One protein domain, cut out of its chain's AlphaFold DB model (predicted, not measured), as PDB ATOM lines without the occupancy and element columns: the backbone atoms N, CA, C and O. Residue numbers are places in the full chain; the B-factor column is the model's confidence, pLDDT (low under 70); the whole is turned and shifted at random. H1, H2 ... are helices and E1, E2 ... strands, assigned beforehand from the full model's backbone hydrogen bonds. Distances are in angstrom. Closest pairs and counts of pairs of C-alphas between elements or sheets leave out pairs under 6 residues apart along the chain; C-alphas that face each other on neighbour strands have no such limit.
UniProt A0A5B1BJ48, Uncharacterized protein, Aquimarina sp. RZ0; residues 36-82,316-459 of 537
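This is residues 36 to 82 and 316 to 459 of the 537 residues of an uncharacterized protein of Aquimarina sp. RZ0 (UniProt A0A5B1BJ48). A small wall of four parallel strands, E3, E6, E5 and E4 in that order, has helix H4 over one face, with H3 near the E4 side and H6 near the E3 side of the wall; no named helix covers the other face. The hairpin E1-E2 and H7 sit at the end where the four strands start, while long loops with the small helices H2 and H5 lie farther out beyond the other end. The printed part has 191 residues, with seven helices and six strands in the order E1 E2 E3 H1 E4 H2 H3 E5 H4 E6 H5 H6 H7; under half of the residues are in these elements, and the class is mixed. The whole is compact, with a radius of gyration of the C-alphas of 16.5 A and spans of 43 by 42 by 28 A.

In the sheet, E6, residues 396 to 401, is parallel to E3, residues 61 to 64 (N 401 and O 63, 2.7 A), and to E5, residues 361 to 366 (N 400 and O 363, 2.8 A). E5 is also parallel to the edge strand E4, residues 316 to 318, with N 364 and O 318 at 2.9 A. H4, residues 381 to 393, is on the sheet at a height of 11.8 A, over E6 and along the strands, at 15 degrees to E6 on the local plane. H4 is the hub. It touches H6, residues 433 to 448, at Pro 381 and Ile 435, their closest C-alphas at 5.1 A, with a shallow tilt of 33 degrees, only just short of steep. H3, residues 343 to 355, touches H4 with residues 345 to 349 alone, the closest C-alphas being those of Ser 346 and Ala 391, 7.0 A. H3 and H6 each only graze the sheet. H7, residues 450 to 457, touches H4 at Met 393 and Ile 453, 5.7 A between C-alphas. Two strand-helix-strand units, parallel neighbour strands with helices between, have right-handed crossovers: E5, H4, E6, and E4, H2 at residues 333 to 336 with H3, E5. The hairpin of E1, residues 46 to 48, and E2, residues 51 to 54, is antiparallel, with N 53 and O 46 at 2.8 A. H1, residues 72 to 77, and H5, residues 414 to 418, are not on the sheet. Every O i to N i+4 pair is within hydrogen-bond range in H3, H4, H5, H6 and H7; H1 has 1 of 2, and H2 is too short for one.

E1 begins at C-alpha 46 (-15.820, 27.832, 19.360). From first to last C-alpha, H6 measures 22.5 A, H4 18.4 A, H3 17.8 A, E6 12.6 A and E5 11.6 A. H7 ends at C-alpha 457 (-1.226, 16.690, 21.318).

The C-alphas of Ser 55 and Arg 330, the two farthest apart, are 48.7 A from each other. Residues 83 to 315 are not printed, and C-alphas 82 and 316 are 18.6 A apart across this cut. The links E4 to H2, E5 to H4, E6 to H5 and H5 to H6 are long. Mean pLDDT of the printed part is 93.8; residues 419 to 420 are under 70.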
ATOM      1  N   LYS A  36     -17.314   7.767  10.643       91.25
ATOM      2  CA  LYS A  36     -18.181   8.878  10.237       91.25
ATOM      3  C   LYS A  36     -17.449  10.211  10.409       91.25
ATOM      4  O   LYS A  36     -17.018  10.538  11.513       91.25
ATOM      5  N   TYR A  37     -17.388  10.988   9.331       91.00
ATOM      6  CA  TYR A  37     -16.941  12.375   9.376       91.00
ATOM      7  C   TYR A  37     -18.014  13.248  10.050       91.00
ATOM      8  O   TYR A  37     -19.183  13.193   9.647       91.00
ATOM      9  N   PRO A  38     -17.670  14.035  11.083       89.12
ATOM     10  CA  PRO A  38     -18.612  14.964  11.685       89.12
ATOM     11  C   PRO A  38     -18.859  16.150  10.747       89.12
ATOM     12  O   PRO A  38     -17.933  16.882  10.406       89.12
ATOM     13  N   ASN A  39     -20.119  16.372  10.360       89.31
ATOM     14  CA  ASN A  39     -20.497  17.542   9.566       89.31
ATOM     15  C   ASN A  39     -20.103  18.826  10.307       89.31
ATOM     16  O   ASN A  39     -20.494  19.034  11.458       89.31
ATOM     17  N   ILE A  40     -19.335  19.686   9.643       92.94
ATOM     18  CA  ILE A  40     -18.878  20.957  10.201       92.94
ATOM     19  C   ILE A  40     -19.960  22.028  10.085       92.94
ATOM     20  O   ILE A  40     -20.476  22.295   9.001       92.94
ATOM     21  N   ASN A  41     -20.246  22.709  11.195       92.31
ATOM     22  CA  ASN A  41     -20.953  23.981  11.168       92.31
ATOM     23  C   ASN A  41     -19.988  25.119  11.520       92.31
ATOM     24  O   ASN A  41     -19.784  25.448  12.689       92.31
ATOM     25  N   TRP A  42     -19.438  25.765  10.491       94.44
ATOM     26  CA  TRP A  42     -18.468  26.859  10.616       94.44
ATOM     27  C   TRP A  42     -18.939  28.029  11.491       94.44
ATOM     28  O   TRP A  42     -18.110  28.755  12.037       94.44
ATOM     29  N   SER A  43     -20.255  28.219  11.637       91.94
ATOM     30  CA  SER A  43     -20.832  29.281  12.475       91.94
ATOM     31  C   SER A  43     -20.901  28.943  13.966       91.94
ATOM     32  O   SER A  43     -21.006  29.836  14.808       91.94
ATOM     33  N   GLN A  44     -20.805  27.657  14.304       91.81
ATOM     34  CA  GLN A  44     -20.895  27.148  15.674       91.81
ATOM     35  C   GLN A  44     -19.537  26.721  16.244       91.81
ATOM     36  O   GLN A  44     -19.469  26.282  17.392       91.81
ATOM     37  N   LEU A  45     -18.455  26.891  15.478       95.69
ATOM     38  CA  LEU A  45     -17.102  26.642  15.957       95.69
ATOM     39  C   LEU A  45     -16.740  27.615  17.082       95.69
ATOM     40  O   LEU A  45     -16.922  28.834  16.965       95.69
ATOM     41  N   ASN A  46     -16.226  27.068  18.182       94.12
ATOM     42  CA  ASN A  46     -15.820  27.832  19.360       94.12
ATOM     43  C   ASN A  46     -14.590  27.211  20.020       94.12
ATOM     44  O   ASN A  46     -14.391  25.999  19.971       94.12
ATOM     45  N   PHE A  47     -13.777  28.044  20.664       95.00
ATOM     46  CA  PHE A  47     -12.599  27.577  21.386       95.00
ATOM     47  C   PHE A  47     -12.955  27.001  22.758       95.00
ATOM     48  O   PHE A  47     -13.737  27.594  23.499       95.00
ATOM     49  N   ASN A  48     -12.289  25.908  23.122       95.00
ATOM     50  CA  ASN A  48     -12.169  25.419  24.491       95.00
ATOM     51  C   ASN A  48     -10.689  25.120  24.778       95.00
ATOM     52  O   ASN A  48     -10.139  24.116  24.317       95.00
ATOM     53  N   GLY A  49     -10.021  26.034  25.487       93.25
ATOM     54  CA  GLY A  49      -8.569  25.991  25.659       93.25
ATOM     55  C   GLY A  49      -7.838  25.968  24.303       93.25
ATOM     56  O   GLY A  49      -8.117  26.828  23.463       93.25
ATOM     57  N   PRO A  50      -6.934  24.997  24.051       94.69
ATOM     58  CA  PRO A  50      -6.204  24.893  22.788       94.69
ATOM     59  C   PRO A  50      -7.015  24.274  21.641       94.69
ATOM     60  O   PRO A  50      -6.487  24.119  20.545       94.69
ATOM     61  N   GLN A  51      -8.262  23.866  21.880       97.25
ATOM     62  CA  GLN A  51      -9.075  23.138  20.910       97.25
ATOM     63  C   GLN A  51     -10.120  24.045  20.286       97.25
ATOM     64  O   GLN A  51     -10.680  24.915  20.957       97.25
ATOM     65  N   LEU A  52     -10.448  23.768  19.030       97.19
ATOM     66  CA  LEU A  52     -11.671  24.243  18.412       97.19
ATOM     67  C   LEU A  52     -12.710  23.121  18.473       97.19
ATOM     68  O   LEU A  52     -12.382  21.969  18.206       97.19
ATOM     69  N   LEU A  53     -13.939  23.439  18.873       97.44
ATOM     70  CA  LEU A  53     -15.014  22.464  19.030       97.44
ATOM     71  C   LEU A  53     -16.091  22.657  17.964       97.44
ATOM     72  O   LEU A  53     -16.561  23.775  17.753       97.44
ATOM     73  N   ASN A  54     -16.534  21.552  17.371       95.75
ATOM     74  CA  ASN A  54     -17.736  21.438  16.551       95.75
ATOM     75  C   ASN A  54     -18.764  20.602  17.325       95.75
ATOM     76  O   ASN A  54     -18.559  19.407  17.539       95.75
ATOM     77  N   SER A  55     -19.834  21.239  17.809       91.44
ATOM     78  CA  SER A  55     -20.874  20.589  18.630       91.44
ATOM     79  C   SER A  55     -20.310  19.773  19.807       91.44
ATOM     80  O   SER A  55     -20.712  18.639  20.052       91.44
ATOM     81  N   GLY A  56     -19.325  20.337  20.515       92.88
ATOM     82  CA  GLY A  56     -18.692  19.720  21.688       92.88
ATOM     83  C   GLY A  56     -17.551  18.739  21.390       92.88
ATOM     84  O   GLY A  56     -16.848  18.350  22.317       92.88
ATOM     85  N   THR A  57     -17.314  18.375  20.126       93.56
ATOM     86  CA  THR A  57     -16.204  17.487  19.730       93.56
ATOM     87  C   THR A  57     -15.042  18.306  19.164       93.56
ATOM     88  O   THR A  57     -15.305  19.243  18.408       93.56
ATOM     89  N   PRO A  58     -13.771  17.988  19.481       97.12
ATOM     90  CA  PRO A  58     -12.626  18.633  18.852       97.12
ATOM     91  C   PRO A  58     -12.683  18.563  17.327       97.12
ATOM     92  O   PRO A  58     -13.114  17.561  16.760       97.12
ATOM     93  N   PHE A  59     -12.252  19.635  16.677       97.94
ATOM     94  CA  PHE A  59     -12.301  19.777  15.234       97.94
ATOM     95  C   PHE A  59     -11.131  20.637  14.742       97.94
ATOM     96  O   PHE A  59     -10.816  21.667  15.332       97.94
ATOM     97  N   PHE A  60     -10.508  20.223  13.647       98.38
ATOM     98  CA  PHE A  60      -9.414  20.905  12.968       98.38
ATOM     99  C   PHE A  60      -9.915  21.496  11.655       98.38
ATOM    100  O   PHE A  60     -10.633  20.832  10.903       98.38
ATOM    101  N   ILE A  61      -9.536  22.739  11.365       97.81
ATOM    102  CA  ILE A  61      -9.981  23.447  10.160       97.81
ATOM    103  C   ILE A  61      -8.806  23.819   9.264       97.81
ATOM    104  O   ILE A  61      -7.736  24.182   9.745       97.81
ATOM    105  N   ASN A  62      -9.024  23.758   7.955       97.94
ATOM    106  CA  ASN A  62      -8.114  24.310   6.965       97.94
ATOM    107  C   ASN A  62      -8.921  25.087   5.919       97.94
ATOM    108  O   ASN A  62      -9.983  24.627   5.496       97.94
ATOM    109  N   ASP A  63      -8.413  26.242   5.518       97.94
ATOM    110  CA  ASP A  63      -8.897  27.046   4.394       97.94
ATOM    111  C   ASP A  63      -7.704  27.417   3.495       97.94
ATOM    112  O   ASP A  63      -6.616  26.864   3.655       97.94
ATOM    113  N   TYR A  64      -7.874  28.330   2.541       97.69
ATOM    114  CA  TYR A  64      -6.831  28.767   1.619       97.69
ATOM    115  C   TYR A  64      -6.810  30.287   1.490       97.69
ATOM    116  O   TYR A  64      -7.847  30.930   1.305       97.69
ATOM    117  N   ASN A  65      -5.613  30.876   1.515       95.12
ATOM    118  CA  ASN A  65      -5.463  32.308   1.271       95.12
ATOM    119  C   ASN A  65      -5.975  32.658  -0.140       95.12
ATOM    120  O   ASN A  65      -5.684  31.947  -1.101       95.12
ATOM    121  N   PHE A  66      -6.723  33.761  -0.247       94.12
ATOM    122  CA  PHE A  66      -7.322  34.297  -1.484       94.12
ATOM    123  C   PHE A  66      -8.416  33.454  -2.155       94.12
ATOM    124  O   PHE A  66      -8.863  33.809  -3.246       94.12
ATOM    125  N   LYS A  67      -8.912  32.389  -1.514       95.88
ATOM    126  CA  LYS A  67     -10.039  31.627  -2.065       95.88
ATOM    127  C   LYS A  67     -11.305  32.497  -2.139       95.88
ATOM    128  O   LYS A  67     -11.636  33.135  -1.137       95.88
ATOM    129  N   PRO A  68     -12.047  32.493  -3.265       94.06
ATOM    130  CA  PRO A  68     -13.359  33.131  -3.341       94.06
ATOM    131  C   PRO A  68     -14.304  32.622  -2.241       94.06
ATOM    132  O   PRO A  68     -14.427  31.417  -2.013       94.06
ATOM    133  N   THR A  69     -14.956  33.542  -1.530       90.38
ATOM    134  CA  THR A  69     -15.821  33.236  -0.370       90.38
ATOM    135  C   THR A  69     -17.317  33.318  -0.684       90.38
ATOM    136  O   THR A  69     -18.159  32.944   0.137       90.38
ATOM    137  N   ASP A  70     -17.661  33.810  -1.870       88.62
ATOM    138  CA  ASP A  70     -19.009  33.871  -2.430       88.62
ATOM    139  C   ASP A  70     -19.388  32.594  -3.200       88.62
ATOM    140  O   ASP A  70     -20.572  32.268  -3.304       88.62
ATOM    141  N   ASP A  71     -18.400  31.816  -3.648       92.19
ATOM    142  CA  ASP A  71     -18.614  30.522  -4.293       92.19
ATOM    143  C   ASP A  71     -18.977  29.422  -3.273       92.19
ATOM    144  O   ASP A  71     -18.190  29.015  -2.406       92.19
ATOM    145  N   LYS A  72     -20.206  28.906  -3.385       91.31
ATOM    146  CA  LYS A  72     -20.722  27.836  -2.521       91.31
ATOM    147  C   LYS A  72     -20.108  26.475  -2.796       91.31
ATOM    148  O   LYS A  72     -19.963  25.701  -1.856       91.31
ATOM    149  N   GLN A  73     -19.711  26.177  -4.029       91.25
ATOM    150  CA  GLN A  73     -19.024  24.919  -4.312       91.25
ATOM    151  C   GLN A  73     -17.673  24.895  -3.601       91.25
ATOM    152  O   GLN A  73     -17.322  23.895  -2.976       91.25
ATOM    153  N   LEU A  74     -16.968  26.028  -3.599       93.62
ATOM    154  CA  LEU A  74     -15.693  26.143  -2.901       93.62
ATOM    155  C   LEU A  74     -15.859  26.100  -1.381       93.62
ATOM    156  O   LEU A  74     -15.179  25.330  -0.700       93.62
ATOM    157  N   THR A  75     -16.786  26.894  -0.842       93.81
ATOM    158  CA  THR A  75     -16.968  27.015   0.614       93.81
ATOM    159  C   THR A  75     -17.604  25.790   1.277       93.81
ATOM    160  O   THR A  75     -17.469  25.614   2.488       93.81
ATOM    161  N   ASN A  76     -18.241  24.902   0.512       91.62
ATOM    162  CA  ASN A  76     -18.784  23.649   1.043       91.62
ATOM    163  C   ASN A  76     -17.703  22.602   1.361       91.62
ATOM    164  O   ASN A  76     -17.892  21.815   2.288       91.62
ATOM    165  N   PHE A  77     -16.585  22.588   0.625       91.56
ATOM    166  CA  PHE A  77     -15.593  21.504   0.710       91.56
ATOM    167  C   PHE A  77     -14.179  21.962   1.070       91.56
ATOM    168  O   PHE A  77     -13.466  21.232   1.754       91.56
ATOM    169  N   TYR A  78     -13.775  23.168   0.668       95.25
ATOM    170  CA  TYR A  78     -12.380  23.617   0.762       95.25
ATOM    171  C   TYR A  78     -12.145  24.676   1.842       95.25
ATOM    172  O   TYR A  78     -11.171  25.418   1.772       95.25
ATOM    173  N   GLY A  79     -13.026  24.756   2.839       95.50
ATOM    174  CA  GLY A  79     -12.944  25.744   3.914       95.50
ATOM    175  C   GLY A  79     -13.965  26.874   3.770       95.50
ATOM    176  O   GLY A  79     -14.321  27.260   2.654       95.50
ATOM    177  N   ASN A  80     -14.442  27.404   4.897       96.00
ATOM    178  CA  ASN A  80     -15.369  28.539   4.942       96.00
ATOM    179  C   ASN A  80     -15.019  29.530   6.068       96.00
ATOM    180  O   ASN A  80     -15.900  30.067   6.755       96.00
ATOM    181  N   MET A  81     -13.721  29.732   6.293       94.69
ATOM    182  CA  MET A  81     -13.210  30.793   7.146       94.69
ATOM    183  C   MET A  81     -13.552  32.150   6.546       94.69
ATOM    184  O   MET A  81     -13.541  32.356   5.333       94.69
ATOM    185  N   ASN A  82     -13.855  33.092   7.425       92.50
ATOM    186  CA  ASN A  82     -14.067  34.481   7.055       92.50
ATOM    187  C   ASN A  82     -12.934  35.348   7.598       92.50
ATOM    188  O   ASN A  82     -12.055  34.885   8.319       92.50
ATOM    189  N   ILE A 316      -1.270  30.916  19.041       98.81
ATOM    190  CA  ILE A 316       0.073  30.708  18.496       98.81
ATOM    191  C   ILE A 316      -0.019  30.856  16.975       98.81
ATOM    192  O   ILE A 316      -0.273  29.891  16.254       98.81
ATOM    193  N   GLY A 317       0.134  32.093  16.504       98.62
ATOM    194  CA  GLY A 317       0.174  32.409  15.080       98.62
ATOM    195  C   GLY A 317       1.539  32.116  14.461       98.62
ATOM    196  O   GLY A 317       2.575  32.386  15.080       98.62
ATOM    197  N   ASN A 318       1.531  31.579  13.243       98.69
ATOM    198  CA  ASN A 318       2.725  31.363  12.427       98.69
ATOM    199  C   ASN A 318       2.387  31.234  10.931       98.69
ATOM    200  O   ASN A 318       1.214  31.294  10.549       98.69
ATOM    201  N   ASP A 319       3.432  31.061  10.135       97.69
ATOM    202  CA  ASP A 319       3.467  30.654   8.726       97.69
ATOM    203  C   ASP A 319       4.534  29.562   8.521       97.69
ATOM    204  O   ASP A 319       5.415  29.674   7.675       97.69
ATOM    205  N   ALA A 320       4.512  28.517   9.363       96.94
ATOM    206  CA  ALA A 320       5.500  27.437   9.297       96.94
ATOM    207  C   ALA A 320       5.612  26.850   7.881       96.94
ATOM    208  O   ALA A 320       4.591  26.601   7.223       96.94
ATOM    209  N   GLU A 321       6.848  26.596   7.452       94.88
ATOM    210  CA  GLU A 321       7.165  25.950   6.181       94.88
ATOM    211  C   GLU A 321       7.542  24.478   6.381       94.88
ATOM    212  O   GLU A 321       7.990  24.050   7.442       94.88
ATOM    213  N   ALA A 322       7.324  23.704   5.325       94.50
ATOM    214  CA  ALA A 322       7.848  22.361   5.126       94.50
ATOM    215  C   ALA A 322       7.941  22.151   3.613       94.50
ATOM    216  O   ALA A 322       7.174  22.747   2.850       94.50
ATOM    217  N   TYR A 323       8.892  21.354   3.145       91.31
ATOM    218  CA  TYR A 323       9.084  21.164   1.706       91.31
ATOM    219  C   TYR A 323       9.802  19.857   1.400       91.31
ATOM    220  O   TYR A 323      10.696  19.441   2.124       91.31
ATOM    221  N   ASN A 324       9.444  19.220   0.286       88.25
ATOM    222  CA  ASN A 324      10.027  17.948  -0.150       88.25
ATOM    223  C   ASN A 324      11.036  18.085  -1.299       88.25
ATOM    224  O   ASN A 324      11.543  17.085  -1.803       88.25
ATOM    225  N   SER A 325      11.263  19.301  -1.784       81.88
ATOM    226  CA  SER A 325      12.118  19.557  -2.936       81.88
ATOM    227  C   SER A 325      12.585  21.005  -2.947       81.88
ATOM    228  O   SER A 325      11.895  21.900  -2.464       81.88
ATOM    229  N   TYR A 326      13.752  21.236  -3.538       83.12
ATOM    230  CA  TYR A 326      14.186  22.558  -3.966       83.12
ATOM    231  C   TYR A 326      14.349  22.570  -5.478       83.12
ATOM    232  O   TYR A 326      14.954  21.665  -6.049       83.12
ATOM    233  N   PHE A 327      13.846  23.618  -6.134       80.69
ATOM    234  CA  PHE A 327      14.027  23.761  -7.583       80.69
ATOM    235  C   PHE A 327      15.404  24.344  -7.953       80.69
ATOM    236  O   PHE A 327      15.801  24.291  -9.116       80.69
ATOM    237  N   HIS A 328      16.152  24.881  -6.979       76.62
ATOM    238  CA  HIS A 328      17.546  25.302  -7.134       76.62
ATOM    239  C   HIS A 328      18.323  25.234  -5.810       76.62
ATOM    240  O   HIS A 328      17.749  25.371  -4.730       76.62
ATOM    241  N   GLY A 329      19.651  25.158  -5.887       80.81
ATOM    242  CA  GLY A 329      20.536  25.235  -4.723       80.81
ATOM    243  C   GLY A 329      21.286  23.937  -4.458       80.81
ATOM    244  O   GLY A 329      21.254  22.998  -5.248       80.81
ATOM    245  N   ARG A 330      22.034  23.920  -3.355       84.06
ATOM    246  CA  ARG A 330      22.754  22.721  -2.916       84.06
ATOM    247  C   ARG A 330      21.774  21.757  -2.261       84.06
ATOM    248  O   ARG A 330      20.817  22.214  -1.635       84.06
ATOM    249  N   LYS A 331      22.079  20.461  -2.346       87.00
ATOM    250  CA  LYS A 331      21.401  19.454  -1.530       87.00
ATOM    251  C   LYS A 331      21.464  19.857  -0.063       87.00
ATOM    252  O   LYS A 331      22.525  20.255   0.427       87.00
ATOM    253  N   GLN A 332      20.328  19.788   0.605       88.12
ATOM    254  CA  GLN A 332      20.205  20.058   2.026       88.12
ATOM    255  C   GLN A 332      20.530  18.814   2.852       88.12
ATOM    256  O   GLN A 332      20.463  17.692   2.357       88.12
ATOM    257  N   ARG A 333      20.855  19.013   4.135       88.44
ATOM    258  CA  ARG A 333      21.165  17.919   5.072       88.44
ATOM    259  C   ARG A 333      20.033  16.890   5.151       88.44
ATOM    260  O   ARG A 333      20.305  15.697   5.099       88.44
ATOM    261  N   TRP A 334      18.785  17.352   5.219       91.06
ATOM    262  CA  TRP A 334      17.622  16.475   5.364       91.06
ATOM    263  C   TRP A 334      17.416  15.541   4.164       91.06
ATOM    264  O   TRP A 334      16.897  14.449   4.350       91.06
ATOM    265  N   GLU A 335      17.855  15.921   2.955       92.38
ATOM    266  CA  GLU A 335      17.657  15.124   1.728       92.38
ATOM    267  C   GLU A 335      18.391  13.779   1.756       92.38
ATOM    268  O   GLU A 335      18.138  12.917   0.914       92.38
ATOM    269  N   LYS A 336      19.341  13.606   2.681       92.62
ATOM    270  CA  LYS A 336      20.070  12.352   2.850       92.62
ATOM    271  C   LYS A 336      19.197  11.273   3.498       92.62
ATOM    272  O   LYS A 336      19.230  10.133   3.046       92.62
ATOM    273  N   ASP A 337      18.437  11.650   4.522       94.62
ATOM    274  CA  ASP A 337      17.812  10.704   5.452       94.62
ATOM    275  C   ASP A 337      16.273  10.851   5.509       94.62
ATOM    276  O   ASP A 337      15.578   9.935   5.950       94.62
ATOM    277  N   TYR A 338      15.707  11.957   5.003       95.50
ATOM    278  CA  TYR A 338      14.276  12.273   5.094       95.50
ATOM    279  C   TYR A 338      13.617  12.549   3.741       95.50
ATOM    280  O   TYR A 338      14.205  13.109   2.819       95.50
ATOM    281  N   ALA A 339      12.326  12.214   3.653       94.00
ATOM    282  CA  ALA A 339      11.505  12.452   2.465       94.00
ATOM    283  C   ALA A 339      11.114  13.930   2.262       94.00
ATOM    284  O   ALA A 339      10.698  14.307   1.166       94.00
ATOM    285  N   PHE A 340      11.197  14.749   3.312       94.62
ATOM    286  CA  PHE A 340      10.956  16.189   3.279       94.62
ATOM    287  C   PHE A 340      11.643  16.888   4.455       94.62
ATOM    288  O   PHE A 340      11.987  16.247   5.451       94.62
ATOM    289  N   GLU A 341      11.825  18.203   4.352       93.81
ATOM    290  CA  GLU A 341      12.252  19.039   5.468       93.81
ATOM    291  C   GLU A 341      11.104  19.170   6.465       93.81
ATOM    292  O   GLU A 341      10.093  19.825   6.200       93.81
ATOM    293  N   TRP A 342      11.246  18.450   7.574       93.50
ATOM    294  CA  TRP A 342      10.278  18.390   8.662       93.50
ATOM    295  C   TRP A 342      10.703  19.239   9.866       93.50
ATOM    296  O   TRP A 342       9.872  19.551  10.718       93.50
ATOM    297  N   PHE A 343      11.982  19.617   9.942       92.31
ATOM    298  CA  PHE A 343      12.580  20.241  11.117       92.31
ATOM    299  C   PHE A 343      11.975  21.605  11.431       92.31
ATOM    300  O   PHE A 343      11.658  21.850  12.596       92.31
ATOM    301  N   ASP A 344      11.794  22.484  10.434       91.19
ATOM    302  CA  ASP A 344      11.314  23.842  10.710       91.19
ATOM    303  C   ASP A 344       9.921  23.816  11.348       91.19
ATOM    304  O   ASP A 344       9.690  24.401  12.410       91.19
ATOM    305  N   MET A 345       9.010  23.045  10.759       96.38
ATOM    306  CA  MET A 345       7.671  22.837  11.297       96.38
ATOM    307  C   MET A 345       7.710  22.120  12.656       96.38
ATOM    308  O   MET A 345       7.186  22.642  13.642       96.38
ATOM    309  N   SER A 346       8.322  20.938  12.733       97.81
ATOM    310  CA  SER A 346       8.221  20.080  13.914       97.81
ATOM    311  C   SER A 346       8.906  20.668  15.140       97.81
ATOM    312  O   SER A 346       8.287  20.777  16.203       97.81
ATOM    313  N   MET A 347      10.154  21.114  14.993       98.00
ATOM    314  CA  MET A 347      10.919  21.636  16.119       98.00
ATOM    315  C   MET A 347      10.312  22.942  16.637       98.00
ATOM    316  O   MET A 347      10.225  23.156  17.850       98.00
ATOM    317  N   SER A 348       9.841  23.816  15.739       97.88
ATOM    318  CA  SER A 348       9.207  25.067  16.155       97.88
ATOM    319  C   SER A 348       7.856  24.848  16.834       97.88
ATOM    320  O   SER A 348       7.542  25.551  17.798       97.88
ATOM    321  N   TYR A 349       7.068  23.860  16.402       98.56
ATOM    322  CA  TYR A 349       5.803  23.516  17.053       98.56
ATOM    323  C   TYR A 349       6.039  22.942  18.445       98.56
ATOM    324  O   TYR A 349       5.411  23.406  19.401       98.56
ATOM    325  N   ASP A 350       7.012  22.047  18.608       98.50
ATOM    326  CA  ASP A 350       7.380  21.542  19.929       98.50
ATOM    327  C   ASP A 350       7.913  22.646  20.849       98.50
ATOM    328  O   ASP A 350       7.558  22.675  22.033       98.50
ATOM    329  N   PHE A 351       8.675  23.612  20.328       98.69
ATOM    330  CA  PHE A 351       9.106  24.788  21.087       98.69
ATOM    331  C   PHE A 351       7.923  25.664  21.514       98.69
ATOM    332  O   PHE A 351       7.741  25.935  22.704       98.69
ATOM    333  N   MET A 352       7.055  26.057  20.579       98.62
ATOM    334  CA  MET A 352       5.899  26.907  20.872       98.62
ATOM    335  C   MET A 352       4.892  26.232  21.816       98.62
ATOM    336  O   MET A 352       4.363  26.887  22.719       98.62
ATOM    337  N   LYS A 353       4.658  24.920  21.680       97.94
ATOM    338  CA  LYS A 353       3.825  24.144  22.615       97.94
ATOM    339  C   LYS A 353       4.502  23.929  23.964       97.94
ATOM    340  O   LYS A 353       3.796  23.844  24.965       97.94
ATOM    341  N   SER A 354       5.833  23.904  24.024       97.88
ATOM    342  CA  SER A 354       6.559  23.910  25.300       97.88
ATOM    343  C   SER A 354       6.382  25.230  26.046       97.88
ATOM    344  O   SER A 354       6.283  25.221  27.267       97.88
ATOM    345  N   ILE A 355       6.281  26.352  25.328       97.88
ATOM    346  CA  ILE A 355       6.034  27.682  25.902       97.88
ATOM    347  C   ILE A 355       4.583  27.838  26.366       97.88
ATOM    348  O   ILE A 355       4.324  28.334  27.463       97.88
ATOM    349  N   ALA A 356       3.631  27.448  25.516       96.81
ATOM    350  CA  ALA A 356       2.210  27.693  25.721       96.81
ATOM    351  C   ALA A 356       1.358  26.455  25.368       96.81
ATOM    352  O   ALA A 356       0.623  26.461  24.375       96.81
ATOM    353  N   PRO A 357       1.389  25.393  26.198       95.12
ATOM    354  CA  PRO A 357       0.723  24.121  25.896       95.12
ATOM    355  C   PRO A 357      -0.802  24.250  25.753       95.12
ATOM    356  O   PRO A 357      -1.427  23.492  25.014       95.12
ATOM    357  N   ASN A 358      -1.397  25.263  26.385       95.25
ATOM    358  CA  ASN A 358      -2.846  25.473  26.422       95.25
ATOM    359  C   ASN A 358      -3.373  26.469  25.376       95.25
ATOM    360  O   ASN A 358      -4.556  26.799  25.405       95.25
ATOM    361  N   LYS A 359      -2.527  26.948  24.453       97.81
ATOM    362  CA  LYS A 359      -2.954  27.826  23.353       97.81
ATOM    363  C   LYS A 359      -3.158  27.034  22.053       97.81
ATOM    364  O   LYS A 359      -2.399  26.083  21.811       97.81
ATOM    365  N   PRO A 360      -4.156  27.404  21.228       98.12
ATOM    366  CA  PRO A 360      -4.335  26.824  19.903       98.12
ATOM    367  C   PRO A 360      -3.231  27.312  18.960       98.12
ATOM    368  O   PRO A 360      -2.752  28.444  19.094       98.12
ATOM    369  N   ILE A 361      -2.850  26.474  17.996       98.62
ATOM    370  CA  ILE A 361      -1.958  26.866  16.900       98.62
ATOM    371  C   ILE A 361      -2.805  27.215  15.684       98.62
ATOM    372  O   ILE A 361      -3.598  26.395  15.216       98.62
ATOM    373  N   PHE A 362      -2.594  28.418  15.153       98.75
ATOM    374  CA  PHE A 362      -3.183  28.853  13.897       98.75
ATOM    375  C   PHE A 362      -2.072  29.228  12.919       98.75
ATOM    376  O   PHE A 362      -1.421  30.264  13.063       98.75
ATOM    377  N   ASN A 363      -1.852  28.370  11.926       98.69
ATOM    378  CA  ASN A 363      -0.961  28.686  10.824       98.69
ATOM    379  C   ASN A 363      -1.740  29.524   9.794       98.69
ATOM    380  O   ASN A 363      -2.593  29.022   9.070       98.69
ATOM    381  N   THR A 364      -1.493  30.829   9.783       98.25
ATOM    382  CA  THR A 364      -2.235  31.807   8.967       98.25
ATOM    383  C   THR A 364      -1.812  31.843   7.494       98.25
ATOM    384  O   THR A 364      -2.442  32.555   6.705       98.25
ATOM    385  N   GLU A 365      -0.743  31.125   7.143       97.38
ATOM    386  CA  GLU A 365      -0.225  30.969   5.781       97.38
ATOM    387  C   GLU A 365       0.627  29.690   5.709       97.38
ATOM    388  O   GLU A 365       1.839  29.701   5.899       97.38
ATOM    389  N   VAL A 366      -0.031  28.543   5.522       97.75
ATOM    390  CA  VAL A 366       0.603  27.224   5.550       97.75
ATOM    391  C   VAL A 366       1.461  27.053   4.301       97.75
ATOM    392  O   VAL A 366       0.937  26.890   3.195       97.75
ATOM    393  N   HIS A 367       2.775  27.017   4.501       96.75
ATOM    394  CA  HIS A 367       3.790  26.908   3.455       96.75
ATOM    395  C   HIS A 367       4.299  25.471   3.250       96.75
ATOM    396  O   HIS A 367       5.441  25.255   2.860       96.75
ATOM    397  N   TYR A 368       3.451  24.463   3.487       96.44
ATOM    398  CA  TYR A 368       3.835  23.048   3.345       96.44
ATOM    399  C   TYR A 368       3.820  22.568   1.898       96.44
ATOM    400  O   TYR A 368       4.614  21.727   1.494       96.44
ATOM    401  N   LEU A 369       2.879  23.060   1.096       95.56
ATOM    402  CA  LEU A 369       2.749  22.617  -0.293       95.56
ATOM    403  C   LEU A 369       3.732  23.339  -1.205       95.56
ATOM    404  O   LEU A 369       3.995  22.881  -2.315       95.56
ATOM    405  N   SER A 370       4.220  24.497  -0.751       91.81
ATOM    406  CA  SER A 370       5.111  25.330  -1.532       91.81
ATOM    407  C   SER A 370       5.615  26.579  -0.848       91.81
ATOM    408  O   SER A 370       4.900  27.218  -0.072       91.81
ATOM    409  N   THR A 371       6.797  26.986  -1.295       88.69
ATOM    410  CA  THR A 371       7.496  28.187  -0.851       88.69
ATOM    411  C   THR A 371       8.151  28.880  -2.044       88.69
ATOM    412  O   THR A 371       8.087  28.413  -3.182       88.69
ATOM    413  N   VAL A 372       8.852  29.982  -1.787       81.69
ATOM    414  CA  VAL A 372       9.701  30.633  -2.797       81.69
ATOM    415  C   VAL A 372      10.927  29.798  -3.200       81.69
ATOM    416  O   VAL A 372      11.602  30.162  -4.156       81.69
ATOM    417  N   GLN A 373      11.238  28.709  -2.482       83.69
ATOM    418  CA  GLN A 373      12.374  27.807  -2.751       83.69
ATOM    419  C   GLN A 373      11.936  26.391  -3.163       83.69
ATOM    420  O   GLN A 373      12.733  25.647  -3.735       83.69
ATOM    421  N   SER A 374      10.673  26.029  -2.910       88.56
ATOM    422  CA  SER A 374      10.100  24.706  -3.168       88.56
ATOM    423  C   SER A 374       8.850  24.795  -4.038       88.56
ATOM    424  O   SER A 374       7.840  25.392  -3.647       88.56
ATOM    425  N   ARG A 375       8.928  24.168  -5.216       88.12
ATOM    426  CA  ARG A 375       7.844  24.028  -6.189       88.12
ATOM    427  C   ARG A 375       8.031  22.743  -6.981       88.12
ATOM    428  O   ARG A 375       9.036  22.585  -7.667       88.12
ATOM    429  N   ASP A 376       7.018  21.889  -6.960       91.06
ATOM    430  CA  ASP A 376       6.959  20.687  -7.786       91.06
ATOM    431  C   ASP A 376       5.524  20.484  -8.269       91.06
ATOM    432  O   ASP A 376       4.652  20.190  -7.461       91.06
ATOM    433  N   LEU A 377       5.269  20.628  -9.576       92.31
ATOM    434  CA  LEU A 377       3.937  20.409 -10.157       92.31
ATOM    435  C   LEU A 377       3.453  18.962  -9.951       92.31
ATOM    436  O   LEU A 377       2.250  18.745  -9.853       92.31
ATOM    437  N   LYS A 378       4.374  17.998  -9.849       92.88
ATOM    438  CA  LYS A 378       4.101  16.565  -9.672       92.88
ATOM    439  C   LYS A 378       4.287  16.119  -8.219       92.88
ATOM    440  O   LYS A 378       4.646  14.965  -7.970       92.88
ATOM    441  N   LEU A 379       4.038  17.032  -7.276       94.69
ATOM    442  CA  LEU A 379       4.055  16.743  -5.850       94.69
ATOM    443  C   LEU A 379       3.222  15.489  -5.554       94.69
ATOM    444  O   LEU A 379       2.137  15.298  -6.103       94.69
ATOM    445  N   LYS A 380       3.731  14.625  -4.676       95.31
ATOM    446  CA  LYS A 380       3.052  13.377  -4.321       95.31
ATOM    447  C   LYS A 380       1.935  13.634  -3.297       95.31
ATOM    448  O   LYS A 380       2.211  14.265  -2.273       95.31
ATOM    449  N   PRO A 381       0.708  13.120  -3.495       97.25
ATOM    450  CA  PRO A 381      -0.382  13.218  -2.514       97.25
ATOM    451  C   PRO A 381      -0.006  12.714  -1.115       97.25
ATOM    452  O   PRO A 381      -0.447  13.263  -0.106       97.25
ATOM    453  N   GLU A 382       0.855  11.698  -1.042       97.31
ATOM    454  CA  GLU A 382       1.352  11.120   0.207       97.31
ATOM    455  C   GLU A 382       2.167  12.127   1.021       97.31
ATOM    456  O   GLU A 382       2.072  12.130   2.246       97.31
ATOM    457  N   TYR A 383       2.917  13.018   0.359       97.50
ATOM    458  CA  TYR A 383       3.637  14.093   1.040       97.50
ATOM    459  C   TYR A 383       2.661  15.073   1.696       97.50
ATOM    460  O   TYR A 383       2.790  15.353   2.887       97.50
ATOM    461  N   ALA A 384       1.651  15.540   0.950       97.88
ATOM    462  CA  ALA A 384       0.640  16.454   1.481       97.88
ATOM    463  C   ALA A 384      -0.089  15.835   2.683       97.88
ATOM    464  O   ALA A 384      -0.262  16.488   3.711       97.88
ATOM    465  N   ARG A 385      -0.442  14.547   2.601       98.56
ATOM    466  CA  ARG A 385      -1.020  13.822   3.736       98.56
ATOM    467  C   ARG A 385      -0.064  13.758   4.927       98.56
ATOM    468  O   ARG A 385      -0.474  14.082   6.037       98.56
ATOM    469  N   ALA A 386       1.188  13.357   4.711       98.44
ATOM    470  CA  ALA A 386       2.170  13.178   5.778       98.44
ATOM    471  C   ALA A 386       2.449  14.484   6.536       98.44
ATOM    472  O   ALA A 386       2.388  14.500   7.765       98.44
ATOM    473  N   VAL A 387       2.697  15.582   5.817       98.19
ATOM    474  CA  VAL A 387       3.058  16.866   6.433       98.19
ATOM    475  C   VAL A 387       1.890  17.486   7.201       98.19
ATOM    476  O   VAL A 387       2.061  17.900   8.346       98.19
ATOM    477  N   PHE A 388       0.674  17.472   6.638       98.69
ATOM    478  CA  PHE A 388      -0.505  17.967   7.351       98.69
ATOM    479  C   PHE A 388      -0.830  17.082   8.557       98.69
ATOM    480  O   PHE A 388      -1.141  17.611   9.623       98.69
ATOM    481  N   TRP A 389      -0.727  15.758   8.439       98.75
ATOM    482  CA  TRP A 389      -0.962  14.859   9.569       98.75
ATOM    483  C   TRP A 389       0.039  15.101  10.708       98.75
ATOM    484  O   TRP A 389      -0.373  15.262  11.857       98.75
ATOM    485  N   LEU A 390       1.336  15.197  10.393       98.31
ATOM    486  CA  LEU A 390       2.396  15.463  11.368       98.31
ATOM    487  C   LEU A 390       2.192  16.804  12.089       98.31
ATOM    488  O   LEU A 390       2.187  16.834  13.321       98.31
ATOM    489  N   ALA A 391       1.918  17.878  11.343       98.38
ATOM    490  CA  ALA A 391       1.617  19.200  11.897       98.38
ATOM    491  C   ALA A 391       0.483  19.149  12.940       98.38
ATOM    492  O   ALA A 391       0.589  19.695  14.043       98.38
ATOM    493  N   HIS A 392      -0.604  18.440  12.614       98.62
ATOM    494  CA  HIS A 392      -1.749  18.299  13.508       98.62
ATOM    495  C   HIS A 392      -1.438  17.408  14.711       98.62
ATOM    496  O   HIS A 392      -1.870  17.742  15.809       98.62
ATOM    497  N   MET A 393      -0.643  16.342  14.583       97.31
ATOM    498  CA  MET A 393      -0.186  15.588  15.762       97.31
ATOM    499  C   MET A 393       0.641  16.460  16.723       97.31
ATOM    500  O   MET A 393       0.535  16.295  17.936       97.31
ATOM    501  N   GLN A 394       1.396  17.432  16.199       96.31
ATOM    502  CA  GLN A 394       2.237  18.340  16.990       96.31
ATOM    503  C   GLN A 394       1.532  19.614  17.481       96.31
ATOM    504  O   GLN A 394       2.138  20.424  18.184       96.31
ATOM    505  N   GLY A 395       0.242  19.789  17.186       96.94
ATOM    506  CA  GLY A 395      -0.578  20.810  17.841       96.94
ATOM    507  C   GLY A 395      -1.335  21.768  16.931       96.94
ATOM    508  O   GLY A 395      -2.060  22.605  17.475       96.94
ATOM    509  N   THR A 396      -1.201  21.691  15.600       98.12
ATOM    510  CA  THR A 396      -1.980  22.549  14.687       98.12
ATOM    511  C   THR A 396      -3.478  22.400  14.946       98.12
ATOM    512  O   THR A 396      -4.012  21.293  14.987       98.12
ATOM    513  N   THR A 397      -4.156  23.532  15.143       98.12
ATOM    514  CA  THR A 397      -5.610  23.600  15.337       98.12
ATOM    515  C   THR A 397      -6.312  24.085  14.072       98.12
ATOM    516  O   THR A 397      -7.380  23.587  13.717       98.12
ATOM    517  N   ALA A 398      -5.713  25.073  13.406       98.25
ATOM    518  CA  ALA A 398      -6.245  25.693  12.204       98.25
ATOM    519  C   ALA A 398      -5.127  26.054  11.216       98.25
ATOM    520  O   ALA A 398      -4.008  26.375  11.634       98.25
ATOM    521  N   GLY A 399      -5.459  26.060   9.925       97.94
ATOM    522  CA  GLY A 399      -4.568  26.457   8.836       97.94
ATOM    523  C   GLY A 399      -5.272  27.296   7.766       97.94
ATOM    524  O   GLY A 399      -6.427  27.040   7.443       97.94
ATOM    525  N   ASN A 400      -4.571  28.268   7.188       97.75
ATOM    526  CA  ASN A 400      -4.913  28.888   5.907       97.75
ATOM    527  C   ASN A 400      -3.788  28.567   4.934       97.75
ATOM    528  O   ASN A 400      -2.684  29.063   5.100       97.75
ATOM    529  N   THR A 401      -4.031  27.700   3.961       98.12
ATOM    530  CA  THR A 401      -3.001  27.188   3.063       98.12
ATOM    531  C   THR A 401      -2.649  28.167   1.955       98.12
ATOM    532  O   THR A 401      -3.525  28.663   1.240       98.12
ATOM    533  N   TRP A 402      -1.343  28.382   1.776       95.69
ATOM    534  CA  TRP A 402      -0.798  29.088   0.629       95.69
ATOM    535  C   TRP A 402      -0.803  28.147  -0.593       95.69
ATOM    536  O   TRP A 402      -0.089  27.147  -0.633       95.69
ATOM    537  N   VAL A 403      -1.597  28.382  -1.636       93.94
ATOM    538  CA  VAL A 403      -2.500  29.518  -1.869       93.94
ATOM    539  C   VAL A 403      -3.570  29.145  -2.885       93.94
ATOM    540  O   VAL A 403      -3.323  28.331  -3.777       93.94
ATOM    541  N   TRP A 404      -4.744  29.770  -2.794       96.31
ATOM    542  CA  TRP A 404      -5.773  29.659  -3.818       96.31
ATOM    543  C   TRP A 404      -5.562  30.716  -4.907       96.31
ATOM    544  O   TRP A 404      -5.996  31.858  -4.794       96.31
ATOM    545  N   GLY A 405      -4.860  30.352  -5.981       93.88
ATOM    546  CA  GLY A 405      -4.474  31.300  -7.028       93.88
ATOM    547  C   GLY A 405      -5.489  31.520  -8.152       93.88
ATOM    548  O   GLY A 405      -5.132  32.148  -9.151       93.88
ATOM    549  N   ARG A 406      -6.728  31.029  -8.023       94.69
ATOM    550  CA  ARG A 406      -7.773  31.112  -9.060       94.69
ATOM    551  C   ARG A 406      -9.024  31.859  -8.580       94.69
ATOM    552  O   ARG A 406      -9.468  31.658  -7.454       94.69
ATOM    553  N   ASN A 407      -9.620  32.663  -9.453       94.31
ATOM    554  CA  ASN A 407     -10.991  33.155  -9.290       94.31
ATOM    555  C   ASN A 407     -11.997  32.035  -9.625       94.31
ATOM    556  O   ASN A 407     -11.613  30.998 -10.171       94.31
ATOM    557  N   SER A 408     -13.286  32.240  -9.338       93.06
ATOM    558  CA  SER A 408     -14.338  31.232  -9.569       93.06
ATOM    559  C   SER A 408     -14.525  30.856 -11.046       93.06
ATOM    560  O   SER A 408     -14.918  29.738 -11.354       93.06
ATOM    561  N   ASP A 409     -14.184  31.754 -11.975       93.12
ATOM    562  CA  ASP A 409     -14.179  31.490 -13.425       93.12
ATOM    563  C   ASP A 409     -12.924  30.731 -13.908       93.12
ATOM    564  O   ASP A 409     -12.742  30.498 -15.103       93.12
ATOM    565  N   GLY A 410     -12.023  30.367 -12.989       92.69
ATOM    566  CA  GLY A 410     -10.762  29.688 -13.272       92.69
ATOM    567  C   GLY A 410      -9.617  30.611 -13.700       92.69
ATOM    568  O   GLY A 410      -8.487  30.124 -13.838       92.69
ATOM    569  N   SER A 411      -9.864  31.916 -13.877       93.81
ATOM    570  CA  SER A 411      -8.827  32.902 -14.192       93.81
ATOM    571  C   SER A 411      -7.850  33.090 -13.026       93.81
ATOM    572  O   SER A 411      -8.165  32.827 -11.868       93.81
ATOM    573  N   ILE A 412      -6.629  33.537 -13.327       93.06
ATOM    574  CA  ILE A 412      -5.597  33.768 -12.307       93.06
ATOM    575  C   ILE A 412      -6.018  34.937 -11.410       93.06
ATOM    576  O   ILE A 412      -6.347  36.017 -11.907       93.06
ATOM    577  N   HIS A 413      -5.945  34.737 -10.093       92.44
ATOM    578  CA  HIS A 413      -6.260  35.762  -9.105       92.44
ATOM    579  C   HIS A 413      -5.405  37.029  -9.312       92.44
ATOM    580  O   HIS A 413      -4.205  36.965  -9.606       92.44
ATOM    581  N   ASN A 414      -6.012  38.205  -9.118       89.50
ATOM    582  CA  ASN A 414      -5.411  39.505  -9.453       89.50
ATOM    583  C   ASN A 414      -4.079  39.780  -8.743       89.50
ATOM    584  O   ASN A 414      -3.226  40.474  -9.298       89.50
ATOM    585  N   TYR A 415      -3.879  39.218  -7.547       86.62
ATOM    586  CA  TYR A 415      -2.601  39.286  -6.834       86.62
ATOM    587  C   TYR A 415      -1.439  38.763  -7.698       86.62
ATOM    588  O   TYR A 415      -0.443  39.457  -7.894       86.62
ATOM    589  N   PHE A 416      -1.605  37.583  -8.301       88.25
ATOM    590  CA  PHE A 416      -0.584  36.961  -9.145       88.25
ATOM    591  C   PHE A 416      -0.521  37.585 -10.540       88.25
ATOM    592  O   PHE A 416       0.549  37.640 -11.140       88.25
ATOM    593  N   ARG A 417      -1.653  38.085 -11.052       82.38
ATOM    594  CA  ARG A 417      -1.730  38.671 -12.396       82.38
ATOM    595  C   ARG A 417      -1.155  40.088 -12.484       82.38
ATOM    596  O   ARG A 417      -0.520  40.409 -13.482       82.38
ATOM    597  N   PHE A 418      -1.383  40.930 -11.471       76.62
ATOM    598  CA  PHE A 418      -1.129  42.375 -11.558       76.62
ATOM    599  C   PHE A 418      -0.271  42.957 -10.424       76.62
ATOM    600  O   PHE A 418       0.217  44.073 -10.570       76.62
ATOM    601  N   GLN A 419      -0.068  42.251  -9.304       64.44
ATOM    602  CA  GLN A 419       0.585  42.816  -8.107       64.44
ATOM    603  C   GLN A 419       2.000  42.266  -7.831       64.44
ATOM    604  O   GLN A 419       2.429  42.191  -6.682       64.44
ATOM    605  N   ASN A 420       2.765  41.969  -8.892       58.00
ATOM    606  CA  ASN A 420       4.203  41.631  -8.864       58.00
ATOM    607  C   ASN A 420       4.607  40.255  -8.285       58.00
ATOM    608  O   ASN A 420       5.773  40.071  -7.938       58.00
ATOM    609  N   ALA A 421       3.706  39.269  -8.259       71.19
ATOM    610  CA  ALA A 421       4.018  37.884  -7.873       71.19
ATOM    611  C   ALA A 421       3.746  36.811  -8.963       71.19
ATOM    612  O   ALA A 421       3.443  35.670  -8.614       71.19
ATOM    613  N   PRO A 422       3.844  37.087 -10.287       76.50
ATOM    614  CA  PRO A 422       3.454  36.105 -11.310       76.50
ATOM    615  C   PRO A 422       4.278  34.809 -11.253       76.50
ATOM    616  O   PRO A 422       3.802  33.755 -11.662       76.50
ATOM    617  N   LYS A 423       5.499  34.880 -10.713       82.06
ATOM    618  CA  LYS A 423       6.390  33.733 -10.512       82.06
ATOM    619  C   LYS A 423       5.966  32.801  -9.367       82.06
ATOM    620  O   LYS A 423       6.418  31.664  -9.344       82.06
ATOM    621  N   ASP A 424       5.105  33.255  -8.454       84.19
ATOM    622  CA  ASP A 424       4.741  32.501  -7.246       84.19
ATOM    623  C   ASP A 424       3.514  31.587  -7.461       84.19
ATOM    624  O   ASP A 424       3.216  30.736  -6.618       84.19
ATOM    625  N   TYR A 425       2.816  31.739  -8.599       90.50
ATOM    626  CA  TYR A 425       1.593  31.004  -8.952       90.50
ATOM    627  C   TYR A 425       1.802  29.647  -9.654       90.50
ATOM    628  O   TYR A 425       1.086  28.699  -9.319       90.50
ATOM    629  N   PRO A 426       2.711  29.500 -10.638       90.38
ATOM    630  CA  PRO A 426       2.902  28.221 -11.313       90.38
ATOM    631  C   PRO A 426       3.289  27.107 -10.333       90.38
ATOM    632  O   PRO A 426       4.131  27.301  -9.460       90.38
ATOM    633  N   GLY A 427       2.676  25.932 -10.480       90.38
ATOM    634  CA  GLY A 427       2.880  24.782  -9.600       90.38
ATOM    635  C   GLY A 427       2.232  24.914  -8.218       90.38
ATOM    636  O   GLY A 427       2.639  24.197  -7.308       90.38
ATOM    637  N   THR A 428       1.278  25.838  -8.031       93.06
ATOM    638  CA  THR A 428       0.422  25.942  -6.826       93.06
ATOM    639  C   THR A 428      -0.610  24.835  -6.735       93.06
ATOM    640  O   THR A 428      -0.948  24.204  -7.731       93.06
ATOM    641  N   VAL A 429      -1.162  24.642  -5.532       95.38
ATOM    642  CA  VAL A 429      -2.201  23.639  -5.254       95.38
ATOM    643  C   VAL A 429      -3.414  23.769  -6.184       95.38
ATOM    644  O   VAL A 429      -4.009  22.769  -6.570       95.38
ATOM    645  N   THR A 430      -3.730  24.981  -6.656       95.25
ATOM    646  CA  THR A 430      -4.795  25.216  -7.649       95.25
ATOM    647  C   THR A 430      -4.471  24.724  -9.064       95.25
ATOM    648  O   THR A 430      -5.296  24.874  -9.961       95.25
ATOM    649  N   GLN A 431      -3.284  24.156  -9.277       96.19
ATOM    650  CA  GLN A 431      -2.871  23.437 -10.485       96.19
ATOM    651  C   GLN A 431      -2.626  21.940 -10.221       96.19
ATOM    652  O   GLN A 431      -2.082  21.242 -11.074       96.19
ATOM    653  N   GLN A 432      -2.983  21.447  -9.029       97.12
ATOM    654  CA  GLN A 432      -2.643  20.109  -8.537       97.12
ATOM    655  C   GLN A 432      -3.863  19.430  -7.896       97.12
ATOM    656  O   GLN A 432      -3.965  19.370  -6.666       97.12
ATOM    657  N   PRO A 433      -4.796  18.889  -8.701       97.88
ATOM    658  CA  PRO A 433      -6.033  18.307  -8.181       97.88
ATOM    659  C   PRO A 433      -5.817  17.234  -7.102       97.88
ATOM    660  O   PRO A 433      -6.484  17.279  -6.071       97.88
ATOM    661  N   GLN A 434      -4.858  16.310  -7.282       97.94
ATOM    662  CA  GLN A 434      -4.610  15.251  -6.290       97.94
ATOM    663  C   GLN A 434      -4.074  15.803  -4.959       97.94
ATOM    664  O   GLN A 434      -4.328  15.219  -3.911       97.94
ATOM    665  N   ILE A 435      -3.349  16.928  -4.979       98.12
ATOM    666  CA  ILE A 435      -2.838  17.570  -3.759       98.12
ATOM    667  C   ILE A 435      -3.963  18.277  -3.006       98.12
ATOM    668  O   ILE A 435      -4.061  18.137  -1.788       98.12
ATOM    669  N   LEU A 436      -4.834  18.993  -3.722       97.56
ATOM    670  CA  LEU A 436      -6.019  19.618  -3.135       97.56
ATOM    671  C   LEU A 436      -6.932  18.568  -2.469       97.56
ATOM    672  O   LEU A 436      -7.373  18.755  -1.330       97.56
ATOM    673  N   ASP A 437      -7.165  17.441  -3.149       97.88
ATOM    674  CA  ASP A 437      -7.897  16.293  -2.600       97.88
ATOM    675  C   ASP A 437      -7.183  15.675  -1.386       97.88
ATOM    676  O   ASP A 437      -7.809  15.440  -0.351       97.88
ATOM    677  N   ALA A 438      -5.861  15.487  -1.449       98.31
ATOM    678  CA  ALA A 438      -5.078  14.925  -0.349       98.31
ATOM    679  C   ALA A 438      -5.157  15.767   0.930       98.31
ATOM    680  O   ALA A 438      -5.332  15.209   2.014       98.31
ATOM    681  N   VAL A 439      -5.075  17.098   0.833       98.44
ATOM    682  CA  VAL A 439      -5.263  17.977   1.999       98.44
ATOM    683  C   VAL A 439      -6.673  17.807   2.562       98.44
ATOM    684  O   VAL A 439      -6.843  17.582   3.759       98.44
ATOM    685  N   THR A 440      -7.688  17.845   1.700       96.88
ATOM    686  CA  THR A 440      -9.100  17.780   2.106       96.88
ATOM    687  C   THR A 440      -9.432  16.450   2.790       96.88
ATOM    688  O   THR A 440      -9.999  16.425   3.884       96.88
ATOM    689  N   THR A 441      -9.015  15.333   2.197       97.00
ATOM    690  CA  THR A 441      -9.206  13.985   2.754       97.00
ATOM    691  C   THR A 441      -8.404  13.770   4.038       97.00
ATOM    692  O   THR A 441      -8.908  13.148   4.971       97.00
ATOM    693  N   THR A 442      -7.212  14.364   4.157       98.50
ATOM    694  CA  THR A 442      -6.437  14.358   5.410       98.50
ATOM    695  C   THR A 442      -7.188  15.070   6.532       98.50
ATOM    696  O   THR A 442      -7.291  14.529   7.631       98.50
ATOM    697  N   MET A 443      -7.784  16.236   6.264       98.25
ATOM    698  CA  MET A 443      -8.603  16.942   7.257       98.25
ATOM    699  C   MET A 443      -9.858  16.149   7.646       98.25
ATOM    700  O   MET A 443     -10.244  16.147   8.816       98.25
ATOM    701  N   ILE A 444     -10.487  15.442   6.702       97.31
ATOM    702  CA  ILE A 444     -11.619  14.545   6.989       97.31
ATOM    703  C   ILE A 444     -11.201  13.423   7.948       97.31
ATOM    704  O   ILE A 444     -11.913  13.146   8.921       97.31
ATOM    705  N   ASP A 445     -10.046  12.802   7.716       97.81
ATOM    706  CA  ASP A 445      -9.549  11.710   8.555       97.81
ATOM    707  C   ASP A 445      -9.125  12.206   9.943       97.81
ATOM    708  O   ASP A 445      -9.536  11.631  10.955       97.81
ATOM    709  N   LEU A 446      -8.395  13.326  10.013       98.19
ATOM    710  CA  LEU A 446      -8.032  13.983  11.273       98.19
ATOM    711  C   LEU A 446      -9.275  14.281  12.121       98.19
ATOM    712  O   LEU A 446      -9.289  13.989  13.314       98.19
ATOM    713  N   ASN A 447     -10.343  14.796  11.507       98.12
ATOM    714  CA  ASN A 447     -11.589  15.120  12.204       98.12
ATOM    715  C   ASN A 447     -12.409  13.889  12.598       98.12
ATOM    716  O   ASN A 447     -13.009  13.856  13.672       98.12
ATOM    717  N   SER A 448     -12.387  12.835  11.785       97.31
ATOM    718  CA  SER A 448     -12.994  11.550  12.150       97.31
ATOM    719  C   SER A 448     -12.292  10.934  13.373       97.31
ATOM    720  O   SER A 448     -12.915  10.248  14.189       97.31
ATOM    721  N   HIS A 449     -11.004  11.229  13.564       97.12
ATOM    722  CA  HIS A 449     -10.178  10.752  14.677       97.12
ATOM    723  C   HIS A 449      -9.766  11.853  15.667       97.12
ATOM    724  O   HIS A 449      -8.815  11.664  16.427       97.12
ATOM    725  N   ALA A 450     -10.508  12.965  15.734       97.50
ATOM    726  CA  ALA A 450     -10.051  14.176  16.417       97.50
ATOM    727  C   ALA A 450      -9.679  13.966  17.891       97.50
ATOM    728  O   ALA A 450      -8.665  14.483  18.352       97.50
ATOM    729  N   ASN A 451     -10.443  13.146  18.618       96.94
ATOM    730  CA  ASN A 451     -10.143  12.816  20.014       96.94
ATOM    731  C   ASN A 451      -8.784  12.119  20.184       96.94
ATOM    732  O   ASN A 451      -8.087  12.391  21.157       96.94
ATOM    733  N   HIS A 452      -8.386  11.253  19.245       97.50
ATOM    734  CA  HIS A 452      -7.081  10.586  19.293       97.50
ATOM    735  C   HIS A 452      -5.957  11.573  18.976       97.50
ATOM    736  O   HIS A 452      -4.960  11.604  19.690       97.50
ATOM    737  N   ILE A 453      -6.138  12.428  17.965       98.06
ATOM    738  CA  ILE A 453      -5.153  13.468  17.630       98.06
ATOM    739  C   ILE A 453      -4.960  14.419  18.814       98.06
ATOM    740  O   ILE A 453      -3.837  14.695  19.217       98.06
ATOM    741  N   VAL A 454      -6.050  14.859  19.441       98.00
ATOM    742  CA  VAL A 454      -6.001  15.671  20.660       98.00
ATOM    743  C   VAL A 454      -5.302  14.950  21.813       98.00
ATOM    744  O   VAL A 454      -4.599  15.599  22.583       98.00
ATOM    745  N   ALA A 455      -5.499  13.638  21.970       97.44
ATOM    746  CA  ALA A 455      -4.798  12.868  22.992       97.44
ATOM    747  C   ALA A 455      -3.281  12.876  22.745       97.44
ATOM    748  O   ALA A 455      -2.531  13.129  23.682       97.44
ATOM    749  N   LEU A 456      -2.844  12.718  21.488       96.75
ATOM    750  CA  LEU A 456      -1.434  12.840  21.094       96.75
ATOM    751  C   LEU A 456      -0.878  14.242  21.386       96.75
ATOM    752  O   LEU A 456       0.169  14.366  22.014       96.75
ATOM    753  N   GLN A 457      -1.617  15.300  21.033       97.12
ATOM    754  CA  GLN A 457      -1.226  16.690  21.318       97.12
ATOM    755  C   GLN A 457      -1.080  16.993  22.823       97.12
ATOM    756  O   GLN A 457      -0.419  17.964  23.195       97.12
ATOM    757  N   LYS A 458      -1.751  16.213  23.682       94.75
ATOM    758  CA  LYS A 458      -1.759  16.366  25.145       94.75
ATOM    759  C   LYS A 458      -0.746  15.482  25.860       94.75
ATOM    760  O   LYS A 458      -0.616  15.627  27.075       94.75
ATOM    761  N   LEU A 459      -0.078  14.572  25.150       94.25
ATOM    762  CA  LEU A 459       0.941  13.732  25.758       94.25
ATOM    763  C   LEU A 459       1.986  14.605  26.451       94.25
ATOM    764  O   LEU A 459       2.374  15.671  25.960       94.25
TER     765      LEU A 459